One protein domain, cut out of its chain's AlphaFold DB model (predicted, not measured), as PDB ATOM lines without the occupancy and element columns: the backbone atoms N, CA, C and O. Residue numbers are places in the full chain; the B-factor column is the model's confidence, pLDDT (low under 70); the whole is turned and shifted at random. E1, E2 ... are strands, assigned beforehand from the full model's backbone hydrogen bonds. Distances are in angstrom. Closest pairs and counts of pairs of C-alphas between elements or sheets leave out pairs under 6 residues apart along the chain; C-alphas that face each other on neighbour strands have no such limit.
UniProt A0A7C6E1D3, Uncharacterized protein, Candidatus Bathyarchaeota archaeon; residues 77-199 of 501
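AT A GLANCE: This is residues 77 to 199 of the 501 residues of an uncharacterized protein of Candidatus Bathyarchaeota archaeon (UniProt A0A7C6E1D3). The domain is a long, narrow sandwich of two four-stranded antiparallel sheets face to face, E2 E7 E4 E5 over E1 E8 E3 E6, with their strands running nearly along one another and along the long axis. The chain is wound as a jelly roll, one long hairpin folded over both sheets, and the loop of residues 115 to 125 links E3 to E4. The printed part has 123 residues with eight named strands, E1 to E8 in order along the chain, and no named helix; the class is all strand. The whole is loose, with a radius of gyration of the C-alphas of 17.0 A, and a rod spanning 58 by 22 by 17 A.

IN THESE COORDINATES: In one sheet, E2 covers residues 87 to 101 and is 45.3 A long, beginning at C-alpha 87 at (147.969, 103.923, 94.774). E7, residues 163 to 177, is 45.2 A long; E4, residues 126 to 137, is 33.7 A; E5 is residues 140 to 146. In the other sheet, E1 is residues 77 to 82, beginning at C-alpha 77 at (132.493, 118.366, 106.416). E8, residues 184 to 199, is 47.7 A long and ends at C-alpha 199 at (113.149, 143.719, 104.901). E3, residues 105 to 114, is 29.7 A long, and E6 is residues 155 to 160.

HOW THE PARTS SIT: The sheet of order E2, E7, E4, E5 is twisted, with edge strands E2 and E5. E2 and E7 are antiparallel at 168 degrees, with N 95 and O 169 2.9 A apart, within hydrogen-bond range. E7 and E4 are antiparallel at 175 degrees, with N 134 and O 170 at 2.8 A. E4 and E5 form a hairpin, with N 133 and O 145 at 2.9 A. The sheet of order E1, E8, E3, E6 is also twisted. Its pairs include N 79 and O 188 at 3.0 A for E1 and E8, N 110 and O 193 at 2.8 A for E8 and E3, and N 109 and O 158 at 3.0 A for E3 and E6. Between the sheets, the closest C-alphas of E5 and E6 are those of Tyr 143 and Ala 157, 5.4 A apart. E1 and E5 are apart.

THE WHOLE: The C-alphas farthest apart, those of Thr 180 and Ser 199, are 59.3 A apart. The printed part has no cut, and the link E3 to E4 is long. The mean pLDDT of the printed part is 82.3; residue 77, residues 116 to 124, residue 148 and residues 151 to 154 are under 70.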
ATOM      1  N   GLY A  77     131.984 119.563 107.084       64.50
ATOM      2  CA  GLY A  77     132.493 118.366 106.416       64.50
ATOM      3  C   GLY A  77     134.000 118.206 106.607       64.50
ATOM      4  O   GLY A  77     134.758 119.110 106.271       64.50
ATOM      5  N   TYR A  78     134.446 117.045 107.092       72.38
ATOM      6  CA  TYR A  78     135.865 116.673 107.143       72.38
ATOM      7  C   TYR A  78     136.220 115.760 105.966       72.38
ATOM      8  O   TYR A  78     135.654 114.671 105.848       72.38
ATOM      9  N   LEU A  79     137.183 116.168 105.134       75.25
ATOM     10  CA  LEU A  79     137.755 115.303 104.100       75.25
ATOM     11  C   LEU A  79     138.786 114.371 104.732       75.25
ATOM     12  O   LEU A  79     139.828 114.826 105.213       75.25
ATOM     13  N   ARG A  80     138.499 113.067 104.722       79.56
ATOM     14  CA  ARG A  80     139.346 112.039 105.335       79.56
ATOM     15  C   ARG A  80     139.652 110.965 104.304       79.56
ATOM     16  O   ARG A  80     138.787 110.153 103.990       79.56
ATOM     17  N   ILE A  81     140.904 110.906 103.861       76.75
ATOM     18  CA  ILE A  81     141.382 109.807 103.022       76.75
ATOM     19  C   ILE A  81     142.092 108.780 103.903       76.75
ATOM     20  O   ILE A  81     142.923 109.115 104.750       76.75
ATOM     21  N   VAL A  82     141.728 107.519 103.702       79.81
ATOM     22  CA  VAL A  82     142.393 106.353 104.281       79.81
ATOM     23  C   VAL A  82     143.058 105.607 103.135       79.81
ATOM     24  O   VAL A  82     142.441 105.405 102.090       79.81
ATOM     25  N   THR A  83     144.314 105.227 103.328       78.75
ATOM     26  CA  THR A  83     145.119 104.503 102.337       78.75
ATOM     27  C   THR A  83     145.508 103.131 102.863       78.75
ATOM     28  O   THR A  83     145.376 102.861 104.057       78.75
ATOM     29  N   SER A  84     145.943 102.240 101.974       83.00
ATOM     30  CA  SER A  84     146.272 100.847 102.299       83.00
ATOM     31  C   SER A  84     147.386 100.302 101.397       83.00
ATOM     32  O   SER A  84     147.298  99.181 100.899       83.00
ATOM     33  N   GLY A  85     148.414 101.115 101.141       83.50
ATOM     34  CA  GLY A  85     149.497 100.815 100.204       83.50
ATOM     35  C   GLY A  85     149.612 101.820  99.046       83.50
ATOM     36  O   GLY A  85     148.820 102.767  98.966       83.50
ATOM     37  N   PRO A  86     150.566 101.610  98.120       86.06
ATOM     38  CA  PRO A  86     150.775 102.481  96.967       86.06
ATOM     39  C   PRO A  86     149.536 102.551  96.066       86.06
ATOM     40  O   PRO A  86     148.968 101.516  95.718       86.06
ATOM     41  N   GLY A  87     149.126 103.748  95.650       87.25
ATOM     42  CA  GLY A  87     147.969 103.923  94.774       87.25
ATOM     43  C   GLY A  87     147.364 105.323  94.792       87.25
ATOM     44  O   GLY A  87     147.847 106.229  95.471       87.25
ATOM     45  N   THR A  88     146.282 105.475  94.030       88.62
ATOM     46  CA  THR A  88     145.456 106.686  93.979       88.62
ATOM     47  C   THR A  88     144.193 106.481  94.803       88.62
ATOM     48  O   THR A  88     143.496 105.484  94.635       88.62
ATOM     49  N   TYR A  89     143.877 107.456  95.648       86.81
ATOM     50  CA  TYR A  89     142.734 107.448  96.549       86.81
ATOM     51  C   TYR A  89     142.006 108.787  96.455       86.81
ATOM     52  O   TYR A  89     142.631 109.833  96.273       86.81
ATOM     53  N   SER A  90     140.689 108.774  96.615       87.69
ATOM     54  CA  SER A  90     139.873 109.986  96.606       87.69
ATOM     55  C   SER A  90     138.784 109.921  97.663       87.69
ATOM     56  O   SER A  90     138.248 108.847  97.933       87.69
ATOM     57  N   ASP A  91     138.424 111.075  98.211       86.69
ATOM     58  CA  ASP A  91     137.245 111.244  99.054       86.69
ATOM     59  C   ASP A  91     136.467 112.484  98.610       86.69
ATOM     60  O   ASP A  91     137.057 113.507  98.253       86.69
ATOM     61  N   THR A  92     135.142 112.387  98.664       88.44
ATOM     62  CA  THR A  92     134.214 113.481  98.377       88.44
ATOM     63  C   THR A  92     133.180 113.529  99.490       88.44
ATOM     64  O   THR A  92     132.615 112.510  99.892       88.44
ATOM     65  N   LYS A  93     132.937 114.731 100.006       88.12
ATOM     66  CA  LYS A  93     131.991 114.999 101.083       88.12
ATOM     67  C   LYS A  93     131.025 116.081 100.636       88.12
ATOM     68  O   LYS A  93     131.440 117.141 100.177       88.12
ATOM     69  N   THR A  94     129.746 115.794 100.818       87.81
ATOM     70  CA  THR A  94     128.639 116.671 100.454       87.81
ATOM     71  C   THR A  94     127.852 117.024 101.708       87.81
ATOM     72  O   THR A  94     127.528 116.142 102.503       87.81
ATOM     73  N   THR A  95     127.508 118.298 101.871       86.12
ATOM     74  CA  THR A  95     126.473 118.742 102.813       86.12
ATOM     75  C   THR A  95     125.439 119.585 102.072       86.12
ATOM     76  O   THR A  95     125.771 120.282 101.114       86.12
ATOM     77  N   VAL A  96     124.174 119.465 102.473       88.88
ATOM     78  CA  VAL A  96     123.022 120.054 101.784       88.88
ATOM     79  C   VAL A  96     122.180 120.811 102.802       88.88
ATOM     80  O   VAL A  96     121.829 120.255 103.842       88.88
ATOM     81  N   ALA A  97     121.815 122.045 102.473       87.69
ATOM     82  CA  ALA A  97     120.815 122.831 103.179       87.69
ATOM     83  C   ALA A  97     119.624 123.092 102.247       87.69
ATOM     84  O   ALA A  97     119.800 123.511 101.103       87.69
ATOM     85  N   ALA A  98     118.411 122.857 102.746       89.06
ATOM     86  CA  ALA A  98     117.183 123.351 102.135       89.06
ATOM     87  C   ALA A  98     116.778 124.636 102.865       89.06
ATOM     88  O   ALA A  98     116.652 124.632 104.094       89.06
ATOM     89  N   ILE A  99     116.615 125.729 102.123       88.25
ATOM     90  CA  ILE A  99     116.282 127.050 102.665       88.25
ATOM     91  C   ILE A  99     115.055 127.616 101.951       88.25
ATOM     92  O   ILE A  99     114.920 127.485 100.737       88.25
ATOM     93  N   THR A 100     114.182 128.271 102.712       88.75
ATOM     94  CA  THR A 100     113.029 129.014 102.191       88.75
ATOM     95  C   THR A 100     113.256 130.491 102.486       88.75
ATOM     96  O   THR A 100     113.433 130.870 103.647       88.75
ATOM     97  N   ILE A 101     113.292 131.308 101.434       88.38
ATOM     98  CA  ILE A 101     113.605 132.737 101.472       88.38
ATOM     99  C   ILE A 101     112.320 133.521 101.148       88.38
ATOM    100  O   ILE A 101     111.846 133.451 100.013       88.38
ATOM    101  N   PRO A 102     111.740 134.256 102.115       84.19
ATOM    102  CA  PRO A 102     110.600 135.142 101.882       84.19
ATOM    103  C   PRO A 102     110.835 136.221 100.822       84.19
ATOM    104  O   PRO A 102     111.960 136.681 100.618       84.19
ATOM    105  N   GLU A 103     109.744 136.722 100.240       84.94
ATOM    106  CA  GLU A 103     109.760 137.971  99.474       84.94
ATOM    107  C   GLU A 103     110.326 139.133 100.311       84.94
ATOM    108  O   GLU A 103     110.128 139.211 101.524       84.94
ATOM    109  N   GLY A 104     111.079 140.032  99.671       81.31
ATOM    110  CA  GLY A 104     111.781 141.136 100.344       81.31
ATOM    111  C   GLY A 104     113.066 140.743 101.092       81.31
ATOM    112  O   GLY A 104     113.800 141.631 101.532       81.31
ATOM    113  N   LEU A 105     113.382 139.447 101.217       86.62
ATOM    114  CA  LEU A 105     114.654 138.966 101.764       86.62
ATOM    115  C   LEU A 105     115.590 138.417 100.676       86.62
ATOM    116  O   LEU A 105     115.199 138.127  99.548       86.62
ATOM    117  N   SER A 106     116.856 138.260 101.051       89.12
ATOM    118  CA  SER A 106     117.888 137.562 100.285       89.12
ATOM    119  C   SER A 106     118.762 136.733 101.229       89.12
ATOM    120  O   SER A 106     118.903 137.079 102.405       89.12
ATOM    121  N   ALA A 107     119.364 135.656 100.727       89.06
ATOM    122  CA  ALA A 107     120.377 134.898 101.458       89.06
ATOM    123  C   ALA A 107     121.779 135.170 100.908       89.06
ATOM    124  O   ALA A 107     121.993 135.197  99.698       89.06
ATOM    125  N   GLU A 108     122.758 135.304 101.796       90.44
ATOM    126  CA  GLU A 108     124.179 135.319 101.468       90.44
ATOM    127  C   GLU A 108     124.806 133.987 101.881       90.44
ATOM    128  O   GLU A 108     124.855 133.665 103.071       90.44
ATOM    129  N   VAL A 109     125.303 133.223 100.906       89.38
ATOM    130  CA  VAL A 109     126.052 131.989 101.177       89.38
ATOM    131  C   VAL A 109     127.523 132.343 101.348       89.38
ATOM    132  O   VAL A 109     128.134 132.921 100.448       89.38
ATOM    133  N   TYR A 110     128.097 131.959 102.479       88.06
ATOM    134  CA  TYR A 110     129.519 132.042 102.782       88.06
ATOM    135  C   TYR A 110     130.105 130.641 102.875       88.06
ATOM    136  O   TYR A 110     129.442 129.711 103.329       88.06
ATOM    137  N   VAL A 111     131.360 130.489 102.460       87.94
ATOM    138  CA  VAL A 111     132.085 129.222 102.565       87.94
ATOM    139  C   VAL A 111     133.462 129.445 103.161       87.94
ATOM    140  O   VAL A 111     134.168 130.399 102.830       87.94
ATOM    141  N   CYS A 112     133.845 128.525 104.037       84.19
ATOM    142  CA  CYS A 112     135.184 128.410 104.579       84.19
ATOM    143  C   CYS A 112     135.750 127.044 104.188       84.19
ATOM    144  O   CYS A 112     135.113 126.023 104.432       84.19
ATOM    145  N   GLY A 113     136.945 127.025 103.604       81.94
ATOM    146  CA  GLY A 113     137.807 125.846 103.568       81.94
ATOM    147  C   GLY A 113     139.013 126.115 104.460       81.94
ATOM    148  O   GLY A 113     139.514 127.238 104.460       81.94
ATOM    149  N   ASP A 114     139.452 125.123 105.226       79.81
ATOM    150  CA  ASP A 114     140.676 125.213 106.024       79.81
ATOM    151  C   ASP A 114     141.424 123.878 106.018       79.81
ATOM    152  O   ASP A 114     140.854 122.784 106.129       79.81
ATOM    153  N   ASP A 115     142.737 123.995 105.900       75.25
ATOM    154  CA  ASP A 115     143.659 122.909 105.650       75.25
ATOM    155  C   ASP A 115     144.460 122.648 106.913       75.25
ATOM    156  O   ASP A 115     145.484 123.277 107.173       75.25
ATOM    157  N   ARG A 116     144.013 121.655 107.688       67.12
ATOM    158  CA  ARG A 116     144.603 121.281 108.984       67.12
ATOM    159  C   ARG A 116     146.034 120.725 108.921       67.12
ATOM    160  O   ARG A 116     146.510 120.177 109.910       67.12
ATOM    161  N   ASN A 117     146.721 120.860 107.790       61.78
ATOM    162  CA  ASN A 117     148.131 120.527 107.656       61.78
ATOM    163  C   ASN A 117     148.878 121.562 106.787       61.78
ATOM    164  O   ASN A 117     149.184 121.287 105.626       61.78
ATOM    165  N   PRO A 118     149.178 122.761 107.324       51.66
ATOM    166  CA  PRO A 118     149.907 123.809 106.603       51.66
ATOM    167  C   PRO A 118     151.412 123.519 106.440       51.66
ATOM    168  O   PRO A 118     152.134 124.351 105.892       51.66
ATOM    169  N   GLN A 119     151.915 122.375 106.919       48.69
ATOM    170  CA  GLN A 119     153.328 122.017 106.801       48.69
ATOM    171  C   GLN A 119     153.608 121.276 105.489       48.69
ATOM    172  O   GLN A 119     153.499 120.056 105.391       48.69
ATOM    173  N   THR A 120     154.062 122.038 104.494       46.47
ATOM    174  CA  THR A 120     155.158 121.578 103.633       46.47
ATOM    175  C   THR A 120     156.400 121.283 104.499       46.47
ATOM    176  O   THR A 120     156.583 121.937 105.530       46.47
ATOM    177  N   PRO A 121     157.278 120.331 104.127       51.75
ATOM    178  CA  PRO A 121     157.435 119.690 102.815       51.75
ATOM    179  C   PRO A 121     156.375 118.614 102.504       51.75
ATOM    180  O   PRO A 121     155.641 118.207 103.401       51.75
ATOM    181  N   PRO A 122     156.273 118.141 101.244       57.66
ATOM    182  CA  PRO A 122     155.502 116.937 100.941       57.66
ATOM    183  C   PRO A 122     155.933 115.792 101.864       57.66
ATOM    184  O   PRO A 122     157.122 115.503 101.985       57.66
ATOM    185  N   TYR A 123     154.963 115.134 102.502       60.03
ATOM    186  CA  TYR A 123     155.222 113.894 103.228       60.03
ATOM    187  C   TYR A 123     155.829 112.893 102.251       60.03
ATOM    188  O   TYR A 123     155.239 112.656 101.195       60.03
ATOM    189  N   ASP A 124     156.980 112.309 102.604       66.50
ATOM    190  CA  ASP A 124     157.679 111.351 101.745       66.50
ATOM    191  C   ASP A 124     156.700 110.284 101.247       66.50
ATOM    192  O   ASP A 124     156.142 109.496 102.030       66.50
ATOM    193  N   GLY A 125     156.460 110.327  99.935       74.06
ATOM    194  CA  GLY A 125     155.534 109.443  99.252       74.06
ATOM    195  C   GLY A 125     154.078 109.892  99.126       74.06
ATOM    196  O   GLY A 125     153.245 109.005  98.971       74.06
ATOM    197  N   TRP A 126     153.732 111.184  99.194       76.19
ATOM    198  CA  TRP A 126     152.355 111.679  98.991       76.19
ATOM    199  C   TRP A 126     152.257 112.878  98.038       76.19
ATOM    200  O   TRP A 126     153.055 113.810  98.105       76.19
ATOM    201  N   TYR A 127     151.225 112.884  97.189       80.62
ATOM    202  CA  TYR A 127     150.944 113.959  96.235       80.62
ATOM    203  C   TYR A 127     149.435 114.233  96.127       80.62
ATOM    204  O   TYR A 127     148.668 113.354  95.735       80.62
ATOM    205  N   ILE A 128     148.999 115.451  96.468       80.19
ATOM    206  CA  ILE A 128     147.612 115.913  96.286       80.19
ATOM    207  C   ILE A 128     147.501 116.549  94.899       80.19
ATOM    208  O   ILE A 128     148.180 117.540  94.633       80.19
ATOM    209  N   PHE A 129     146.648 116.005  94.028       81.19
ATOM    210  CA  PHE A 129     146.592 116.412  92.613       81.19
ATOM    211  C   PHE A 129     145.197 116.798  92.104       81.19
ATOM    212  O   PHE A 129     145.071 117.342  91.011       81.19
ATOM    213  N   GLY A 130     144.147 116.565  92.892       82.56
ATOM    214  CA  GLY A 130     142.798 117.032  92.578       82.56
ATOM    215  C   GLY A 130     142.079 117.446  93.848       82.56
ATOM    216  O   GLY A 130     141.592 116.586  94.568       82.56
ATOM    217  N   LYS A 131     142.024 118.744  94.145       85.44
ATOM    218  CA  LYS A 131     141.374 119.276  95.348       85.44
ATOM    219  C   LYS A 131     140.476 120.451  94.988       85.44
ATOM    220  O   LYS A 131     140.930 121.406  94.356       85.44
ATOM    221  N   TYR A 132     139.207 120.364  95.379       88.12
ATOM    222  CA  TYR A 132     138.192 121.369  95.076       88.12
ATOM    223  C   TYR A 132     137.185 121.533  96.214       88.12
ATOM    224  O   TYR A 132     136.837 120.577  96.909       88.12
ATOM    225  N   LEU A 133     136.676 122.751  96.349       88.62
ATOM    226  CA  LEU A 133     135.529 123.092  97.176       88.62
ATOM    227  C   LEU A 133     134.519 123.828  96.300       88.62
ATOM    228  O   LEU A 133     134.862 124.839  95.694       88.62
ATOM    229  N   ARG A 134     133.301 123.305  96.170       91.56
ATOM    230  CA  ARG A 134     132.281 123.806  95.238       91.56
ATOM    231  C   ARG A 134     130.972 124.071  95.957       91.56
ATOM    232  O   ARG A 134     130.574 123.268  96.795       91.56
ATOM    233  N   VAL A 135     130.287 125.146  95.577       91.81
ATOM    234  CA  VAL A 135     128.896 125.395  95.982       91.81
ATOM    235  C   VAL A 135     128.001 125.265  94.769       91.81
ATOM    236  O   VAL A 135     128.295 125.830  93.712       91.81
ATOM    237  N   TYR A 136     126.890 124.571  94.958       94.44
ATOM    238  CA  TYR A 136     125.792 124.504  94.018       94.44
ATOM    239  C   TYR A 136     124.545 125.109  94.663       94.44
ATOM    240  O   TYR A 136     124.271 124.856  95.834       94.44
ATOM    241  N   VAL A 137     123.788 125.889  93.900       94.62
ATOM    242  CA  VAL A 137     122.437 126.339  94.255       94.62
ATOM    243  C   VAL A 137     121.517 125.758  93.195       94.62
ATOM    244  O   VAL A 137     121.753 125.952  92.005       94.62
ATOM    245  N   ASP A 138     120.550 124.944  93.617       95.88
ATOM    246  CA  ASP A 138     119.582 124.265  92.742       95.88
ATOM    247  C   ASP A 138     120.243 123.437  91.621       95.88
ATOM    248  O   ASP A 138     119.764 123.336  90.495       95.88
ATOM    249  N   GLY A 139     121.397 122.841  91.941       94.75
ATOM    250  CA  GLY A 139     122.216 122.049  91.015       94.75
ATOM    251  C   GLY A 139     123.149 122.868  90.112       94.75
ATOM    252  O   GLY A 139     124.018 122.290  89.460       94.75
ATOM    253  N   VAL A 140     123.049 124.201  90.104       95.62
ATOM    254  CA  VAL A 140     123.943 125.091  89.348       95.62
ATOM    255  C   VAL A 140     125.164 125.441  90.194       95.62
ATOM    256  O   VAL A 140     125.031 125.965  91.295       95.62
ATOM    257  N   LYS A 141     126.374 125.181  89.684       95.62
ATOM    258  CA  LYS A 141     127.629 125.528  90.371       95.62
ATOM    259  C   LYS A 141     127.816 127.051  90.397       95.62
ATOM    260  O   LYS A 141     128.083 127.644  89.354       95.62
ATOM    261  N   VAL A 142     127.729 127.657  91.579       94.31
ATOM    262  CA  VAL A 142     127.867 129.113  91.791       94.31
ATOM    263  C   VAL A 142     129.251 129.523  92.298       94.31
ATOM    264  O   VAL A 142     129.657 130.664  92.111       94.31
ATOM    265  N   TYR A 143     129.996 128.598  92.910       91.88
ATOM    266  CA  TYR A 143     131.330 128.857  93.458       91.88
ATOM    267  C   TYR A 143     132.237 127.638  93.291       91.88
ATOM    268  O   TYR A 143     131.783 126.495  93.400       91.88
ATOM    269  N   GLU A 144     133.526 127.878  93.062       90.62
ATOM    270  CA  GLU A 144     134.568 126.856  93.060       90.62
ATOM    271  C   GLU A 144     135.902 127.437  93.542       90.62
ATOM    272  O   GLU A 144     136.362 128.457  93.035       90.62
ATOM    273  N   LEU A 145     136.541 126.744  94.484       87.19
ATOM    274  CA  LEU A 145     137.903 126.989  94.941       87.19
ATOM    275  C   LEU A 145     138.745 125.733  94.683       87.19
ATOM    276  O   LEU A 145     138.522 124.685  95.292       87.19
ATOM    277  N   THR A 146     139.722 125.840  93.785       84.44
ATOM    278  CA  THR A 146     140.686 124.779  93.456       84.44
ATOM    279  C   THR A 146     142.095 125.179  93.854       84.44
ATOM    280  O   THR A 146     142.477 126.335  93.683       84.44
ATOM    281  N   GLY A 147     142.901 124.216  94.293       75.25
ATOM    282  CA  GLY A 147     144.317 124.437  94.579       75.25
ATOM    283  C   GLY A 147     144.858 123.461  95.614       75.25
ATOM    284  O   GLY A 147     144.106 122.698  96.217       75.25
ATOM    285  N   TYR A 148     146.174 123.496  95.828       67.19
ATOM    286  CA  TYR A 148     146.822 122.716  96.887       67.19
ATOM    287  C   TYR A 148     146.381 123.185  98.287       67.19
ATOM    288  O   TYR A 148     146.134 122.356  99.162       67.19
ATOM    289  N   TRP A 149     146.228 124.505  98.461       71.69
ATOM    290  CA  TRP A 149     145.859 125.147  99.721       71.69
ATOM    291  C   TRP A 149     144.569 125.974  99.600       71.69
ATOM    292  O   TRP A 149     144.430 126.777  98.674       71.69
ATOM    293  N   TRP A 150     143.644 125.817 100.548       76.50
ATOM    294  CA  TRP A 150     142.472 126.682 100.718       76.50
ATOM    295  C   TRP A 150     142.794 127.842 101.671       76.50
ATOM    296  O   TRP A 150     142.441 127.826 102.844       76.50
ATOM    297  N   GLY A 151     143.482 128.866 101.162       59.66
ATOM    298  CA  GLY A 151     143.988 129.985 101.974       59.66
ATOM    299  C   GLY A 151     142.976 131.060 102.392       59.66
ATOM    300  O   GLY A 151     143.383 132.099 102.906       59.66
ATOM    301  N   SER A 152     141.679 130.867 102.138       59.59
ATOM    302  CA  SER A 152     140.647 131.901 102.295       59.59
ATOM    303  C   SER A 152     139.417 131.385 103.046       59.59
ATOM    304  O   SER A 152     138.524 130.768 102.460       59.59
ATOM    305  N   CYS A 153     139.340 131.698 104.339       66.06
ATOM    306  CA  CYS A 153     138.152 131.483 105.159       66.06
ATOM    307  C   CYS A 153     137.060 132.542 104.886       66.06
ATOM    308  O   CYS A 153     137.372 133.712 104.664       66.06
ATOM    309  N   TYR A 154     135.781 132.147 104.950       69.50
ATOM    310  CA  TYR A 154     134.594 133.016 104.810       69.50
ATOM    311  C   TYR A 154     134.517 133.866 103.527       69.50
ATOM    312  O   TYR A 154     134.164 135.047 103.557       69.50
ATOM    313  N   SER A 155     134.770 133.255 102.368       78.81
ATOM    314  CA  SER A 155     134.445 133.896 101.084       78.81
ATOM    315  C   SER A 155     132.931 133.893 100.853       78.81
ATOM    316  O   SER A 155     132.286 132.860 101.038       78.81
ATOM    317  N   LYS A 156     132.353 135.019 100.410       88.44
ATOM    318  CA  LYS A 156     130.963 135.048  99.928       88.44
ATOM    319  C   LYS A 156     130.889 134.279  98.606       88.44
ATOM    320  O   LYS A 156     131.485 134.695  97.617       88.44
ATOM    321  N   ALA A 157     130.174 133.162  98.610       88.69
ATOM    322  CA  ALA A 157     130.030 132.251  97.482       88.69
ATOM    323  C   ALA A 157     128.859 132.631  96.562       88.69
ATOM    324  O   ALA A 157     128.974 132.494  95.349       88.69
ATOM    325  N   ALA A 158     127.741 133.108  97.122       91.69
ATOM    326  CA  ALA A 158     126.554 133.487  96.352       91.69
ATOM    327  C   ALA A 158     125.658 134.500  97.085       91.69
ATOM    328  O   ALA A 158     125.749 134.674  98.302       91.69
ATOM    329  N   THR A 159     124.755 135.127  96.325       92.31
ATOM    330  CA  THR A 159     123.528 135.750  96.848       92.31
ATOM    331  C   THR A 159     122.342 135.027  96.215       92.31
ATOM    332  O   THR A 159     122.370 134.792  95.009       92.31
ATOM    333  N   ILE A 160     121.330 134.675  97.004       93.00
ATOM    334  CA  ILE A 160     120.130 133.952  96.567       93.00
ATOM    335  C   ILE A 160     118.907 134.839  96.848       93.00
ATOM    336  O   ILE A 160     118.850 135.492  97.894       93.00
ATOM    337  N   GLY A 161     117.975 134.915  95.896       91.06
ATOM    338  CA  GLY A 161     116.736 135.695  96.017       91.06
ATOM    339  C   GLY A 161     115.617 134.949  96.760       91.06
ATOM    340  O   GLY A 161     115.872 133.896  97.334       91.06
ATOM    341  N   PRO A 162     114.383 135.481  96.758       90.31
ATOM    342  CA  PRO A 162     113.208 134.792  97.293       90.31
ATOM    343  C   PRO A 162     112.911 133.469  96.574       90.31
ATOM    344  O   PRO A 162     113.031 133.391  95.350       90.31
ATOM    345  N   GLY A 163     112.460 132.462  97.326       91.06
ATOM    346  CA  GLY A 163     112.135 131.128  96.812       91.06
ATOM    347  C   GLY A 163     112.512 129.987  97.759       91.06
ATOM    348  O   GLY A 163     113.045 130.199  98.851       91.06
ATOM    349  N   GLU A 164     112.233 128.754  97.336       92.69
ATOM    350  CA  GLU A 164     112.796 127.545  97.948       92.69
ATOM    351  C   GLU A 164     114.057 127.138  97.190       92.69
ATOM    352  O   GLU A 164     114.025 126.990  95.970       92.69
ATOM    353  N   HIS A 165     115.158 126.941  97.916       92.81
ATOM    354  CA  HIS A 165     116.463 126.653  97.330       92.81
ATOM    355  C   HIS A 165     117.167 125.497  98.035       92.81
ATOM    356  O   HIS A 165     117.139 125.363  99.264       92.81
ATOM    357  N   ARG A 166     117.873 124.685  97.248       93.25
ATOM    358  CA  ARG A 166     118.755 123.616  97.715       93.25
ATOM    359  C   ARG A 166     120.206 124.036  97.508       93.25
ATOM    360  O   ARG A 166     120.728 123.970  96.394       93.25
ATOM    361  N   VAL A 167     120.868 124.424  98.595       91.19
ATOM    362  CA  VAL A 167     122.288 124.793  98.598       91.19
ATOM    363  C   VAL A 167     123.123 123.574  98.978       91.19
ATOM    364  O   VAL A 167     122.889 122.942 100.006       91.19
ATOM    365  N   GLU A 168     124.095 123.222  98.144       91.81
ATOM    366  CA  GLU A 168     124.963 122.060  98.321       91.81
ATOM    367  C   GLU A 168     126.434 122.481  98.314       91.81
ATOM    368  O   GLU A 168     126.925 123.039  97.332       91.81
ATOM    369  N   LEU A 169     127.152 122.168  99.394       90.38
ATOM    370  CA  LEU A 169     128.604 122.299  99.480       90.38
ATOM    371  C   LEU A 169     129.242 120.931  99.221       90.38
ATOM    372  O   LEU A 169     129.008 119.982  99.972       90.38
ATOM    373  N   VAL A 170     130.085 120.851  98.191       90.31
ATOM    374  CA  VAL A 170     130.849 119.653  97.823       90.31
ATOM    375  C   VAL A 170     132.339 119.924  97.992       90.31
ATOM    376  O   VAL A 170     132.934 120.702  97.245       90.31
ATOM    377  N   ALA A 171     132.954 119.240  98.947       89.00
ATOM    378  CA  ALA A 171     134.397 119.187  99.125       89.00
ATOM    379  C   ALA A 171     134.925 117.885  98.504       89.00
ATOM    380  O   ALA A 171     134.335 116.826  98.713       89.00
ATOM    381  N   GLY A 172     136.028 117.935  97.758       88.38
ATOM    382  CA  GLY A 172     136.642 116.746  97.162       88.38
ATOM    383  C   GLY A 172     138.164 116.812  97.161       88.38
ATOM    384  O   GLY A 172     138.748 117.876  96.938       88.38
ATOM    385  N   ALA A 173     138.802 115.668  97.401       86.94
ATOM    386  CA  ALA A 173     140.249 115.497  97.347       86.94
ATOM    387  C   ALA A 173     140.630 114.181  96.654       86.94
ATOM    388  O   ALA A 173     139.979 113.154  96.828       86.94
ATOM    389  N   SER A 174     141.718 114.213  95.890       87.50
ATOM    390  CA  SER A 174     142.374 113.080  95.240       87.50
ATOM    391  C   SER A 174     143.867 113.148  95.522       87.50
ATOM    392  O   SER A 174     144.509 114.184  95.303       87.50
ATOM    393  N   VAL A 175     144.400 112.043  96.028       85.25
ATOM    394  CA  VAL A 175     145.787 111.897  96.461       85.25
ATOM    395  C   VAL A 175     146.386 110.628  95.888       85.25
ATOM    396  O   VAL A 175     145.721 109.603  95.765       85.25
ATOM    397  N   TRP A 176     147.663 110.697  95.555       87.06
ATOM    398  CA  TRP A 176     148.478 109.542  95.229       87.06
ATOM    399  C   TRP A 176     149.485 109.317  96.352       87.06
ATOM    400  O   TRP A 176     150.034 110.281  96.892       87.06
ATOM    401  N   THR A 177     149.741 108.056  96.693       85.00
ATOM    402  CA  THR A 177     150.827 107.680  97.600       85.00
ATOM    403  C   THR A 177     151.640 106.507  97.065       85.00
ATOM    404  O   THR A 177     151.113 105.660  96.346       85.00
ATOM    405  N   ASN A 178     152.922 106.437  97.431       85.56
ATOM    406  CA  ASN A 178     153.783 105.271  97.198       85.56
ATOM    407  C   ASN A 178     154.129 104.495  98.485       85.56
ATOM    408  O   ASN A 178     154.967 103.594  98.445       85.56
ATOM    409  N   ARG A 179     153.508 104.829  99.626       81.50
ATOM    410  CA  ARG A 179     153.818 104.193 100.912       81.50
ATOM    411  C   ARG A 179     153.257 102.784 101.025       81.50
ATOM    412  O   ARG A 179     152.094 102.534 100.726       81.50
ATOM    413  N   THR A 180     154.053 101.878 101.579       76.12
ATOM    414  CA  THR A 180     153.640 100.527 101.980       76.12
ATOM    415  C   THR A 180     153.114 100.527 103.421       76.12
ATOM    416  O   THR A 180     153.840 100.190 104.353       76.12
ATOM    417  N   GLY A 181     151.858 100.934 103.612       76.44
ATOM    418  CA  GLY A 181     151.207 100.984 104.925       76.44
ATOM    419  C   GLY A 181     149.783 101.535 104.851       76.44
ATOM    420  O   GLY A 181     149.355 102.008 103.796       76.44
ATOM    421  N   SER A 182     149.043 101.465 105.960       76.38
ATOM    422  CA  SER A 182     147.694 102.031 106.063       76.38
ATOM    423  C   SER A 182     147.676 103.305 106.909       76.38
ATOM    424  O   SER A 182     147.543 103.234 108.132       76.38
ATOM    425  N   ASP A 183     147.771 104.462 106.257       76.88
ATOM    426  CA  ASP A 183     147.700 105.767 106.919       76.88
ATOM    427  C   ASP A 183     146.301 106.399 106.743       76.88
ATOM    428  O   ASP A 183     145.677 106.311 105.679       76.88
ATOM    429  N   THR A 184     145.809 107.075 107.789       75.56
ATOM    430  CA  THR A 184     144.645 107.979 107.738       75.56
ATOM    431  C   THR A 184     145.134 109.424 107.748       75.56
ATOM    432  O   THR A 184     145.831 109.811 108.682       75.56
ATOM    433  N   PHE A 185     144.653 110.249 106.817       71.31
ATOM    434  CA  PHE A 185     144.877 111.697 106.838       71.31
ATOM    435  C   PHE A 185     143.568 112.484 106.721       71.31
ATOM    436  O   PHE A 185     142.681 112.144 105.936       71.31
ATOM    437  N   VAL A 186     143.466 113.568 107.495       73.00
ATOM    438  CA  VAL A 186     142.443 114.608 107.321       73.00
ATOM    439  C   VAL A 186     143.071 115.717 106.484       73.00
ATOM    440  O   VAL A 186     144.015 116.363 106.930       73.00
ATOM    441  N   ILE A 187     142.583 115.898 105.259       75.81
ATOM    442  CA  ILE A 187     143.203 116.778 104.246       75.81
ATOM    443  C   ILE A 187     142.742 118.234 104.397       75.81
ATOM    444  O   ILE A 187     143.440 119.162 103.994       75.81
ATOM    445  N   GLY A 188     141.570 118.423 104.994       78.00
ATOM    446  CA  GLY A 188     140.973 119.714 105.291       78.00
ATOM    447  C   GLY A 188     139.562 119.529 105.840       78.00
ATOM    448  O   GLY A 188     139.030 118.411 105.875       78.00
ATOM    449  N   TYR A 189     138.950 120.626 106.259       81.19
ATOM    450  CA  TYR A 189     137.509 120.697 106.464       81.19
ATOM    451  C   TYR A 189     136.922 121.848 105.661       81.19
ATOM    452  O   TYR A 189     137.632 122.764 105.242       81.19
ATOM    453  N   ALA A 190     135.613 121.791 105.455       83.25
ATOM    454  CA  ALA A 190     134.867 122.902 104.907       83.25
ATOM    455  C   ALA A 190     133.556 123.125 105.664       83.25
ATOM    456  O   ALA A 190     132.947 122.173 106.166       83.25
ATOM    457  N   THR A 191     133.137 124.385 105.732       85.12
ATOM    458  CA  THR A 191     131.848 124.825 106.274       85.12
ATOM    459  C   THR A 191     131.143 125.732 105.273       85.12
ATOM    460  O   THR A 191     131.776 126.390 104.442       85.12
ATOM    461  N   MET A 192     129.817 125.755 105.358       87.00
ATOM    462  CA  MET A 192     128.937 126.635 104.597       87.00
ATOM    463  C   MET A 192     127.992 127.322 105.572       87.00
ATOM    464  O   MET A 192     127.313 126.639 106.332       87.00
ATOM    465  N   ASP A 193     127.904 128.643 105.500       85.38
ATOM    466  CA  ASP A 193     127.012 129.458 106.321       85.38
ATOM    467  C   ASP A 193     126.065 130.247 105.417       85.38
ATOM    468  O   ASP A 193     126.442 130.644 104.314       85.38
ATOM    469  N   ILE A 194     124.821 130.457 105.851       85.69
ATOM    470  CA  ILE A 194     123.772 131.061 105.018       85.69
ATOM    471  C   ILE A 194     123.052 132.125 105.846       85.69
ATOM    472  O   ILE A 194     122.122 131.823 106.590       85.69
ATOM    473  N   GLY A 195     123.493 133.377 105.729       83.75
ATOM    474  CA  GLY A 195     122.873 134.503 106.428       83.75
ATOM    475  C   GLY A 195     121.693 135.058 105.637       83.75
ATOM    476  O   GLY A 195     121.856 135.375 104.462       83.75
ATOM    477  N   LEU A 196     120.528 135.222 106.270       84.38
ATOM    478  CA  LEU A 196     119.410 135.956 105.672       84.38
ATOM    479  C   LEU A 196     119.530 137.446 105.987       84.38
ATOM    480  O   LEU A 196     119.857 137.828 107.109       84.38
ATOM    481  N   ARG A 197     119.251 138.285 104.990       83.19
ATOM    482  CA  ARG A 197     119.219 139.743 105.118       83.19
ATOM    483  C   ARG A 197     118.078 140.341 104.321       83.19
ATOM    484  O   ARG A 197     117.818 139.929 103.189       83.19
ATOM    485  N   GLY A 198     117.485 141.389 104.874       83.38
ATOM    486  CA  GLY A 198     116.565 142.262 104.158       83.38
ATOM    487  C   GLY A 198     115.387 142.702 105.011       83.38
ATOM    488  O   GLY A 198     115.355 142.516 106.232       83.38
ATOM    489  N   SER A 199     114.409 143.277 104.326       86.69
ATOM    490  CA  SER A 199     113.149 143.719 104.901       86.69
ATOM    491  C   SER A 199     112.063 143.689 103.838       86.69
ATOM    492  O   SER A 199     112.289 144.170 102.728       86.69
TER     493      SER A 199